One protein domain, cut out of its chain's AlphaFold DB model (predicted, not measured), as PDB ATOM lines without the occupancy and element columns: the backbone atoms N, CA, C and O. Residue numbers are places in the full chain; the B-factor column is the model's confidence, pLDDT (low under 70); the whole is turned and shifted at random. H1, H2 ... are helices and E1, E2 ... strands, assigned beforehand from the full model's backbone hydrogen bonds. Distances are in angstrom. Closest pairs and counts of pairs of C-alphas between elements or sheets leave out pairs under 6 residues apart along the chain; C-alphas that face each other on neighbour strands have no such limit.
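This is residues 123 to 187 of the 562 residues of the protein "YcaO domain-containing protein" of Deltaproteobacteria bacterium (UniProt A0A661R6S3). A small, strongly twisted sheet of three strands, E1, E2 and E3, has a helical hairpin of H1 and H2 at its side, with H1 next to the sheet and H2 beyond it. A long loop, residues 149 to 161, leads from H2 back to E2, and the short helix H3 follows directly on E3, beside E2. The printed part has 65 residues with three named helices and three named strands, in the order E1, H1, H2, E2, E3, H3; the sheet runs E1, E2, E3, antiparallel throughout, and the class is mixed, helices and strands. The whole is compact, with a radius of gyration of the C-alphas of 11.5 A and spans of 30 by 26 by 23 A.

E1, residues 126 to 129, is an edge strand and the antiparallel neighbour of E2, residues 162 to 170; N 126 and O 165 are within hydrogen-bond range at 2.9 A, and N 163 and O 128 at 2.8 A. E2 bends by 53 degrees at residue 167, and its pairing is staggered: residues 162 to 165 pair with E1, residues 165 to 170 with E3, residues 175 to 180. E2 and E3 form an antiparallel hairpin, with N 168 and O 177 at 2.9 A and N 179 and O 166 at 2.8 A. H1, residues 130 to 140, is on the sheet at a height of 6.5 A; it is over none of the strands, but only just, since 2 of its 11 C-alphas fall on E1. The closest C-alphas of H1 and E2 are those of Ser 130 and Val 163, 5.9 A apart. H2, residues 142 to 148, is not on the sheet; it forms a helical hairpin with H1, at a shallow tilt of 27 degrees, opposite ways. They touch, the closest C-alphas being those of Leu 137 and Tyr 145, 5.2 A apart. H3, residues 181 to 185, is on the sheet at a height of 4.7 A and over none of its strands; its closest C-alpha to E2 is that of Lys 181, 5.4 A from that of Leu 165. H3 is apart from H1 and H2. Every O i to N i+4 pair is within hydrogen-bond range in H2 and H3, and 6 of 7 are in H1.

E1 begins at C-alpha 126, (151.279, 181.748, 203.085), and is 10.4 A long. H1 is 15.2 A long and H2 10.1 A. E2, the longest strand, measures 23.5 A from C-alpha 162, (145.410, 181.873, 210.601), to C-alpha 170. E3 is 16.1 A long. H3 is 6.2 A long and ends at C-alpha 185, (137.325, 179.331, 196.787).

The C-alphas farthest apart, those of Gln 123 and Arg 152, are 33.4 A apart. The printed part has no cut; the link from H2 to E2 is long, and the other links are tight. The mean pLDDT of the printed part is 78.4; residue 123, residues 149 to 160 and residue 187 are under 70.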
ATOM      1  N   GLN A 123     154.751 176.970 199.100       65.62
ATOM      2  CA  GLN A 123     155.329 178.157 198.463       65.62
ATOM      3  C   GLN A 123     154.241 179.116 197.964       65.62
ATOM      4  O   GLN A 123     154.451 180.330 197.982       65.62
ATOM      5  N   GLN A 124     153.092 178.572 197.551       73.06
ATOM      6  CA  GLN A 124     151.968 179.327 196.995       73.06
ATOM      7  C   GLN A 124     151.021 179.863 198.076       73.06
ATOM      8  O   GLN A 124     150.551 180.992 197.958       73.06
ATOM      9  N   ILE A 125     150.788 179.095 199.146       80.19
ATOM     10  CA  ILE A 125     149.950 179.496 200.279       80.19
ATOM     11  C   ILE A 125     150.836 179.948 201.439       80.19
ATOM     12  O   ILE A 125     151.638 179.178 201.970       80.19
ATOM     13  N   LYS A 126     150.659 181.198 201.871       82.38
ATOM     14  CA  LYS A 126     151.279 181.748 203.085       82.38
ATOM     15  C   LYS A 126     150.204 181.954 204.140       82.38
ATOM     16  O   LYS A 126     149.205 182.591 203.847       82.38
ATOM     17  N   SER A 127     150.424 181.486 205.363       82.94
ATOM     18  CA  SER A 127     149.507 181.761 206.474       82.94
ATOM     19  C   SER A 127     149.993 182.948 207.298       82.94
ATOM     20  O   SER A 127     151.198 183.121 207.502       82.94
ATOM     21  N   MET A 128     149.061 183.783 207.742       84.88
ATOM     22  CA  MET A 128     149.317 184.903 208.645       84.88
ATOM     23  C   MET A 128     148.145 185.044 209.616       84.88
ATOM     24  O   MET A 128     147.018 184.713 209.253       84.88
ATOM     25  N   LEU A 129     148.390 185.539 210.832       82.50
ATOM     26  CA  LEU A 129     147.305 185.879 211.753       82.50
ATOM     27  C   LEU A 129     146.398 186.954 211.135       82.50
ATOM     28  O   LEU A 129     146.893 187.864 210.462       82.50
ATOM     29  N   SER A 130     145.087 186.854 211.359       78.19
ATOM     30  CA  SER A 130     144.083 187.794 210.838       78.19
ATOM     31  C   SER A 130     144.461 189.262 211.085       78.19
ATOM     32  O   SER A 130     144.393 190.089 210.176       78.19
ATOM     33  N   GLU A 131     144.941 189.598 212.281       80.94
ATOM     34  CA  GLU A 131     145.323 190.959 212.669       80.94
ATOM     35  C   GLU A 131     146.593 191.421 211.961       80.94
ATOM     36  O   GLU A 131     146.677 192.563 211.507       80.94
ATOM     37  N   ASP A 132     147.580 190.537 211.828       86.00
ATOM     38  CA  ASP A 132     148.818 190.826 211.107       86.00
ATOM     39  C   ASP A 132     148.538 191.068 209.623       86.00
ATOM     40  O   ASP A 132     149.119 191.973 209.011       86.00
ATOM     41  N   TYR A 133     147.593 190.315 209.053       87.19
ATOM     42  CA  TYR A 133     147.113 190.526 207.695       87.19
ATOM     43  C   TYR A 133     146.439 191.883 207.532       87.19
ATOM     44  O   TYR A 133     146.850 192.663 206.667       87.19
ATOM     45  N   LEU A 134     145.474 192.209 208.390       84.19
ATOM     46  CA  LEU A 134     144.793 193.501 208.353       84.19
ATOM     47  C   LEU A 134     145.779 194.662 208.562       84.19
ATOM     48  O   LEU A 134     145.739 195.648 207.827       84.19
ATOM     49  N   ASN A 135     146.741 194.527 209.477       85.81
ATOM     50  CA  ASN A 135     147.806 195.510 209.694       85.81
ATOM     51  C   ASN A 135     148.756 195.635 208.497       85.81
ATOM     52  O   ASN A 135     149.274 196.720 208.213       85.81
ATOM     53  N   SER A 136     149.035 194.535 207.796       87.94
ATOM     54  CA  SER A 136     149.772 194.555 206.533       87.94
ATOM     55  C   SER A 136     148.986 195.326 205.475       87.94
ATOM     56  O   SER A 136     149.517 196.294 204.932       87.94
ATOM     57  N   LEU A 137     147.715 194.983 205.240       85.38
ATOM     58  CA  LEU A 137     146.861 195.676 204.272       85.38
ATOM     59  C   LEU A 137     146.711 197.164 204.581       85.38
ATOM     60  O   LEU A 137     146.851 197.989 203.686       85.38
ATOM     61  N   LYS A 138     146.522 197.542 205.848       86.19
ATOM     62  CA  LYS A 138     146.439 198.951 206.265       86.19
ATOM     63  C   LYS A 138     147.643 199.774 205.794       86.19
ATOM     64  O   LYS A 138     147.512 200.966 205.507       86.19
ATOM     65  N   ARG A 139     148.820 199.143 205.720       86.06
ATOM     66  CA  ARG A 139     150.076 199.756 205.268       86.06
ATOM     67  C   ARG A 139     150.266 199.673 203.755       86.06
ATOM     68  O   ARG A 139     150.783 200.625 203.179       86.06
ATOM     69  N   THR A 140     149.885 198.561 203.128       83.50
ATOM     70  CA  THR A 140     150.250 198.245 201.735       83.50
ATOM     71  C   THR A 140     149.117 198.425 200.729       83.50
ATOM     72  O   THR A 140     149.387 198.756 199.579       83.50
ATOM     73  N   ASN A 141     147.860 198.257 201.138       81.62
ATOM     74  CA  ASN A 141     146.677 198.406 200.297       81.62
ATOM     75  C   ASN A 141     145.486 198.933 201.122       81.62
ATOM     76  O   ASN A 141     144.630 198.178 201.586       81.62
ATOM     77  N   LYS A 142     145.440 200.262 201.309       79.50
ATOM     78  CA  LYS A 142     144.394 200.933 202.102       79.50
ATOM     79  C   LYS A 142     142.983 200.708 201.560       79.50
ATOM     80  O   LYS A 142     142.065 200.616 202.364       79.50
ATOM     81  N   GLY A 143     142.820 200.619 200.236       78.12
ATOM     82  CA  GLY A 143     141.519 200.353 199.618       78.12
ATOM     83  C   GLY A 143     140.996 198.981 200.027       78.12
ATOM     84  O   GLY A 143     139.898 198.867 200.564       78.12
ATOM     85  N   LEU A 144     141.829 197.946 199.896       79.81
ATOM     86  CA  LEU A 144     141.442 196.603 200.314       79.81
ATOM     87  C   LEU A 144     141.241 196.486 201.831       79.81
ATOM     88  O   LEU A 144     140.300 195.837 202.275       79.81
ATOM     89  N   TYR A 145     142.071 197.171 202.624       80.25
ATOM     90  CA  TYR A 145     141.882 197.267 204.072       80.25
ATOM     91  C   TYR A 145     140.495 197.810 204.431       80.25
ATOM     92  O   TYR A 145     139.797 197.179 205.217       80.25
ATOM     93  N   THR A 146     140.062 198.920 203.817       74.12
ATOM     94  CA  THR A 146     138.739 199.498 204.104       74.12
ATOM     95  C   THR A 146     137.585 198.558 203.776       74.12
ATOM     96  O   THR A 146     136.562 198.634 204.442       74.12
ATOM     97  N   HIS A 147     137.748 197.652 202.805       70.88
ATOM     98  CA  HIS A 147     136.721 196.664 202.472       70.88
ATOM     99  C   HIS A 147     136.598 195.552 203.517       70.88
ATOM    100  O   HIS A 147     135.493 195.085 203.764       70.88
ATOM    101  N   PHE A 148     137.703 195.146 204.147       71.62
ATOM    102  CA  PHE A 148     137.681 194.111 205.187       71.62
ATOM    103  C   PHE A 148     137.374 194.641 206.586       71.62
ATOM    104  O   PHE A 148     137.038 193.858 207.466       71.62
ATOM    105  N   THR A 149     137.491 195.950 206.807       63.09
ATOM    106  CA  THR A 149     137.145 196.591 208.084       63.09
ATOM    107  C   THR A 149     135.833 197.369 208.026       63.09
ATOM    108  O   THR A 149     135.568 198.176 208.912       63.09
ATOM    109  N   ASP A 150     135.042 197.210 206.965       58.09
ATOM    110  CA  ASP A 150     133.702 197.787 206.904       58.09
ATOM    111  C   ASP A 150     132.774 196.968 207.811       58.09
ATOM    112  O   ASP A 150     132.501 195.796 207.545       58.09
ATOM    113  N   ASN A 151     132.289 197.595 208.886       42.78
ATOM    114  CA  ASN A 151     131.463 196.973 209.930       42.78
ATOM    115  C   ASN A 151     130.171 196.322 209.409       42.78
ATOM    116  O   ASN A 151     129.498 195.623 210.159       42.78
ATOM    117  N   ARG A 152     129.789 196.558 208.150       43.44
ATOM    118  CA  ARG A 152     128.604 195.943 207.544       43.44
ATOM    119  C   ARG A 152     128.809 194.463 207.194       43.44
ATOM    120  O   ARG A 152     127.818 193.767 207.005       43.44
ATOM    121  N   ILE A 153     130.053 194.004 207.004       45.28
ATOM    122  CA  ILE A 153     130.367 192.732 206.322       45.28
ATOM    123  C   ILE A 153     131.644 192.114 206.938       45.28
ATOM    124  O   ILE A 153     132.660 191.935 206.269       45.28
ATOM    125  N   ASN A 154     131.640 191.811 208.241       45.41
ATOM    126  CA  ASN A 154     132.790 191.176 208.901       45.41
ATOM    127  C   ASN A 154     132.663 189.641 208.892       45.41
ATOM    128  O   ASN A 154     132.433 189.013 209.917       45.41
ATOM    129  N   LEU A 155     132.754 189.031 207.706       49.75
ATOM    130  CA  LEU A 155     132.381 187.619 207.504       49.75
ATOM    131  C   LEU A 155     133.563 186.640 207.487       49.75
ATOM    132  O   LEU A 155     133.372 185.470 207.165       49.75
ATOM    133  N   THR A 156     134.806 187.077 207.732       53.03
ATOM    134  CA  THR A 156     135.958 186.182 207.463       53.03
ATOM    135  C   THR A 156     137.216 186.407 208.301       53.03
ATOM    136  O   THR A 156     138.162 185.634 208.172       53.03
ATOM    137  N   PHE A 157     137.265 187.419 209.172       62.00
ATOM    138  CA  PHE A 157     138.466 187.700 209.967       62.00
ATOM    139  C   PHE A 157     138.189 187.527 211.446       62.00
ATOM    140  O   PHE A 157     137.913 188.483 212.162       62.00
ATOM    141  N   ILE A 158     138.299 186.280 211.898       63.47
ATOM    142  CA  ILE A 158     138.258 185.953 213.319       63.47
ATOM    143  C   ILE A 158     139.653 186.243 213.898       63.47
ATOM    144  O   ILE A 158     140.644 185.672 213.414       63.47
ATOM    145  N   PRO A 159     139.766 187.134 214.898       62.94
ATOM    146  CA  PRO A 159     141.025 187.386 215.587       62.94
ATOM    147  C   PRO A 159     141.667 186.095 216.126       62.94
ATOM    148  O   PRO A 159     140.980 185.169 216.555       62.94
ATOM    149  N   GLY A 160     142.993 186.002 216.065       64.62
ATOM    150  CA  GLY A 160     143.770 184.833 216.480       64.62
ATOM    151  C   GLY A 160     143.748 183.655 215.499       64.62
ATOM    152  O   GLY A 160     144.508 182.700 215.686       64.62
ATOM    153  N   GLN A 161     142.935 183.702 214.436       71.81
ATOM    154  CA  GLN A 161     142.950 182.677 213.393       71.81
ATOM    155  C   GLN A 161     144.027 182.931 212.336       71.81
ATOM    156  O   GLN A 161     144.424 184.060 212.052       71.81
ATOM    157  N   GLN A 162     144.510 181.838 211.748       78.94
ATOM    158  CA  GLN A 162     145.410 181.873 210.601       78.94
ATOM    159  C   GLN A 162     144.597 182.010 209.317       78.94
ATOM    160  O   GLN A 162     143.735 181.181 209.033       78.94
ATOM    161  N   VAL A 163     144.931 183.007 208.506       79.62
ATOM    162  CA  VAL A 163     144.342 183.224 207.186       79.62
ATOM    163  C   VAL A 163     145.303 182.684 206.125       79.62
ATOM    164  O   VAL A 163     146.434 183.177 206.038       79.62
ATOM    165  N   PRO A 164     144.902 181.694 205.306       85.19
ATOM    166  CA  PRO A 164     145.702 181.258 204.172       85.19
ATOM    167  C   PRO A 164     145.608 182.286 203.039       85.19
ATOM    168  O   PRO A 164     144.520 182.644 202.590       85.19
ATOM    169  N   LEU A 165     146.761 182.758 202.574       90.00
ATOM    170  CA  LEU A 165     146.901 183.813 201.574       90.00
ATOM    171  C   LEU A 165     147.557 183.279 200.302       90.00
ATOM    172  O   LEU A 165     148.568 182.581 200.376       90.00
ATOM    173  N   ILE A 166     147.031 183.696 199.156       92.62
ATOM    174  CA  ILE A 166     147.570 183.449 197.812       92.62
ATOM    175  C   ILE A 166     147.868 184.776 197.111       92.62
ATOM    176  O   ILE A 166     147.353 185.820 197.507       92.62
ATOM    177  N   GLU A 167     148.734 184.767 196.099       93.44
ATOM    178  CA  GLU A 167     148.993 185.964 195.291       93.44
ATOM    179  C   GLU A 167     147.961 186.084 194.165       93.44
ATOM    180  O   GLU A 167     147.803 185.163 193.367       93.44
ATOM    181  N   VAL A 168     147.292 187.234 194.097       94.81
ATOM    182  CA  VAL A 168     146.375 187.625 193.015       94.81
ATOM    183  C   VAL A 168     146.929 188.846 192.289       94.81
ATOM    184  O   VAL A 168     147.694 189.619 192.873       94.81
ATOM    185  N   GLU A 169     146.558 189.032 191.028       96.25
ATOM    186  CA  GLU A 169     146.948 190.202 190.234       96.25
ATOM    187  C   GLU A 169     145.857 191.272 190.272       96.25
ATOM    188  O   GLU A 169     144.690 190.962 190.063       96.25
ATOM    189  N   ASP A 170     146.227 192.531 190.512       95.44
ATOM    190  CA  ASP A 170     145.344 193.681 190.305       95.44
ATOM    191  C   ASP A 170     145.574 194.258 188.904       95.44
ATOM    192  O   ASP A 170     146.612 194.872 188.631       95.44
ATOM    193  N   LEU A 171     144.585 194.102 188.025       96.56
ATOM    194  CA  LEU A 171     144.665 194.535 186.628       96.56
ATOM    195  C   LEU A 171     144.731 196.060 186.461       96.56
ATOM    196  O   LEU A 171     145.259 196.553 185.460       96.56
ATOM    197  N   ILE A 172     144.192 196.819 187.418       94.56
ATOM    198  CA  ILE A 172     144.156 198.284 187.366       94.56
ATOM    199  C   ILE A 172     145.440 198.854 187.963       94.56
ATOM    200  O   ILE A 172     146.094 199.703 187.352       94.56
ATOM    201  N   GLN A 173     145.828 198.363 189.142       90.81
ATOM    202  CA  GLN A 173     147.022 198.834 189.851       90.81
ATOM    203  C   GLN A 173     148.323 198.228 189.315       90.81
ATOM    204  O   GLN A 173     149.401 198.739 189.626       90.81
ATOM    205  N   LYS A 174     148.234 197.168 188.501       93.50
ATOM    206  CA  LYS A 174     149.365 196.440 187.904       93.50
ATOM    207  C   LYS A 174     150.349 195.936 188.957       93.50
ATOM    208  O   LYS A 174     151.566 196.075 188.817       93.50
ATOM    209  N   ASN A 175     149.815 195.388 190.043       92.19
ATOM    210  CA  ASN A 175     150.590 194.836 191.144       92.19
ATOM    211  C   ASN A 175     150.047 193.458 191.551       92.19
ATOM    212  O   ASN A 175     149.010 193.010 191.066       92.19
ATOM    213  N   ARG A 176     150.780 192.772 192.432       92.69
ATOM    214  CA  ARG A 176     150.313 191.539 193.067       92.69
ATOM    215  C   ARG A 176     149.946 191.804 194.514       92.69
ATOM    216  O   ARG A 176     150.683 192.485 195.230       92.69
ATOM    217  N   VAL A 177     148.837 191.223 194.948       90.75
ATOM    218  CA  VAL A 177     148.299 191.368 196.299       90.75
ATOM    219  C   VAL A 177     148.218 189.990 196.945       90.75
ATOM    220  O   VAL A 177     147.810 189.023 196.312       90.75
ATOM    221  N   LYS A 178     148.615 189.884 198.216       90.31
ATOM    222  CA  LYS A 178     148.321 188.685 199.011       90.31
ATOM    223  C   LYS A 178     146.862 188.751 199.431       90.31
ATOM    224  O   LYS A 178     146.490 189.707 200.106       90.31
ATOM    225  N   PHE A 179     146.075 187.757 199.055       89.06
ATOM    226  CA  PHE A 179     144.629 187.751 199.214       89.06
ATOM    227  C   PHE A 179     144.153 186.451 199.876       89.06
ATOM    228  O   PHE A 179     144.769 185.409 199.642       89.06
ATOM    229  N   PRO A 180     143.093 186.468 200.706       85.88
ATOM    230  CA  PRO A 180     142.635 185.279 201.412       85.88
ATOM    231  C   PRO A 180     142.095 184.238 200.433       85.88
ATOM    232  O   PRO A 180     141.103 184.492 199.749       85.88
ATOM    233  N   LYS A 181     142.711 183.049 200.408       87.44
ATOM    234  CA  LYS A 181     142.215 181.896 199.637       87.44
ATOM    235  C   LYS A 181     140.726 181.636 199.906       87.44
ATOM    236  O   LYS A 181     140.009 181.470 198.922       87.44
ATOM    237  N   PRO A 182     140.234 181.620 201.165       79.94
ATOM    238  CA  PRO A 182     138.864 181.197 201.429       79.94
ATOM    239  C   PRO A 182     137.836 182.085 200.735       79.94
ATOM    240  O   PRO A 182     136.848 181.587 200.223       79.94
ATOM    241  N   ILE A 183     138.115 183.386 200.609       78.00
ATOM    242  CA  ILE A 183     137.225 184.326 199.918       78.00
ATOM    243  C   ILE A 183     137.066 183.983 198.434       78.00
ATOM    244  O   ILE A 183     135.988 184.189 197.888       78.00
ATOM    245  N   LEU A 184     138.114 183.456 197.795       83.38
ATOM    246  CA  LEU A 184     138.059 183.087 196.382       83.38
ATOM    247  C   LEU A 184     137.470 181.701 196.143       83.38
ATOM    248  O   LEU A 184     136.882 181.516 195.094       83.38
ATOM    249  N   PHE A 185     137.654 180.740 197.053       82.38
ATOM    250  CA  PHE A 185     137.325 179.331 196.787       82.38
ATOM    251  C   PHE A 185     136.162 178.780 197.611       82.38
ATOM    252  O   PHE A 185     135.433 177.912 197.135       82.38
ATOM    253  N   ASP A 186     135.986 179.276 198.834       72.56
ATOM    254  CA  ASP A 186     135.211 178.565 199.850       72.56
ATOM    255  C   ASP A 186     133.825 179.200 200.064       72.56
ATOM    256  O   ASP A 186     132.953 178.564 200.651       72.56
ATOM    257  N   ILE A 187     133.600 180.441 199.603       66.00
ATOM    258  CA  ILE A 187     132.376 181.178 199.955       66.00
ATOM    259  C   ILE A 187     131.335 181.230 198.836       66.00
ATOM    260  O   ILE A 187     130.142 181.060 199.084       66.00
TER     261      ILE A 187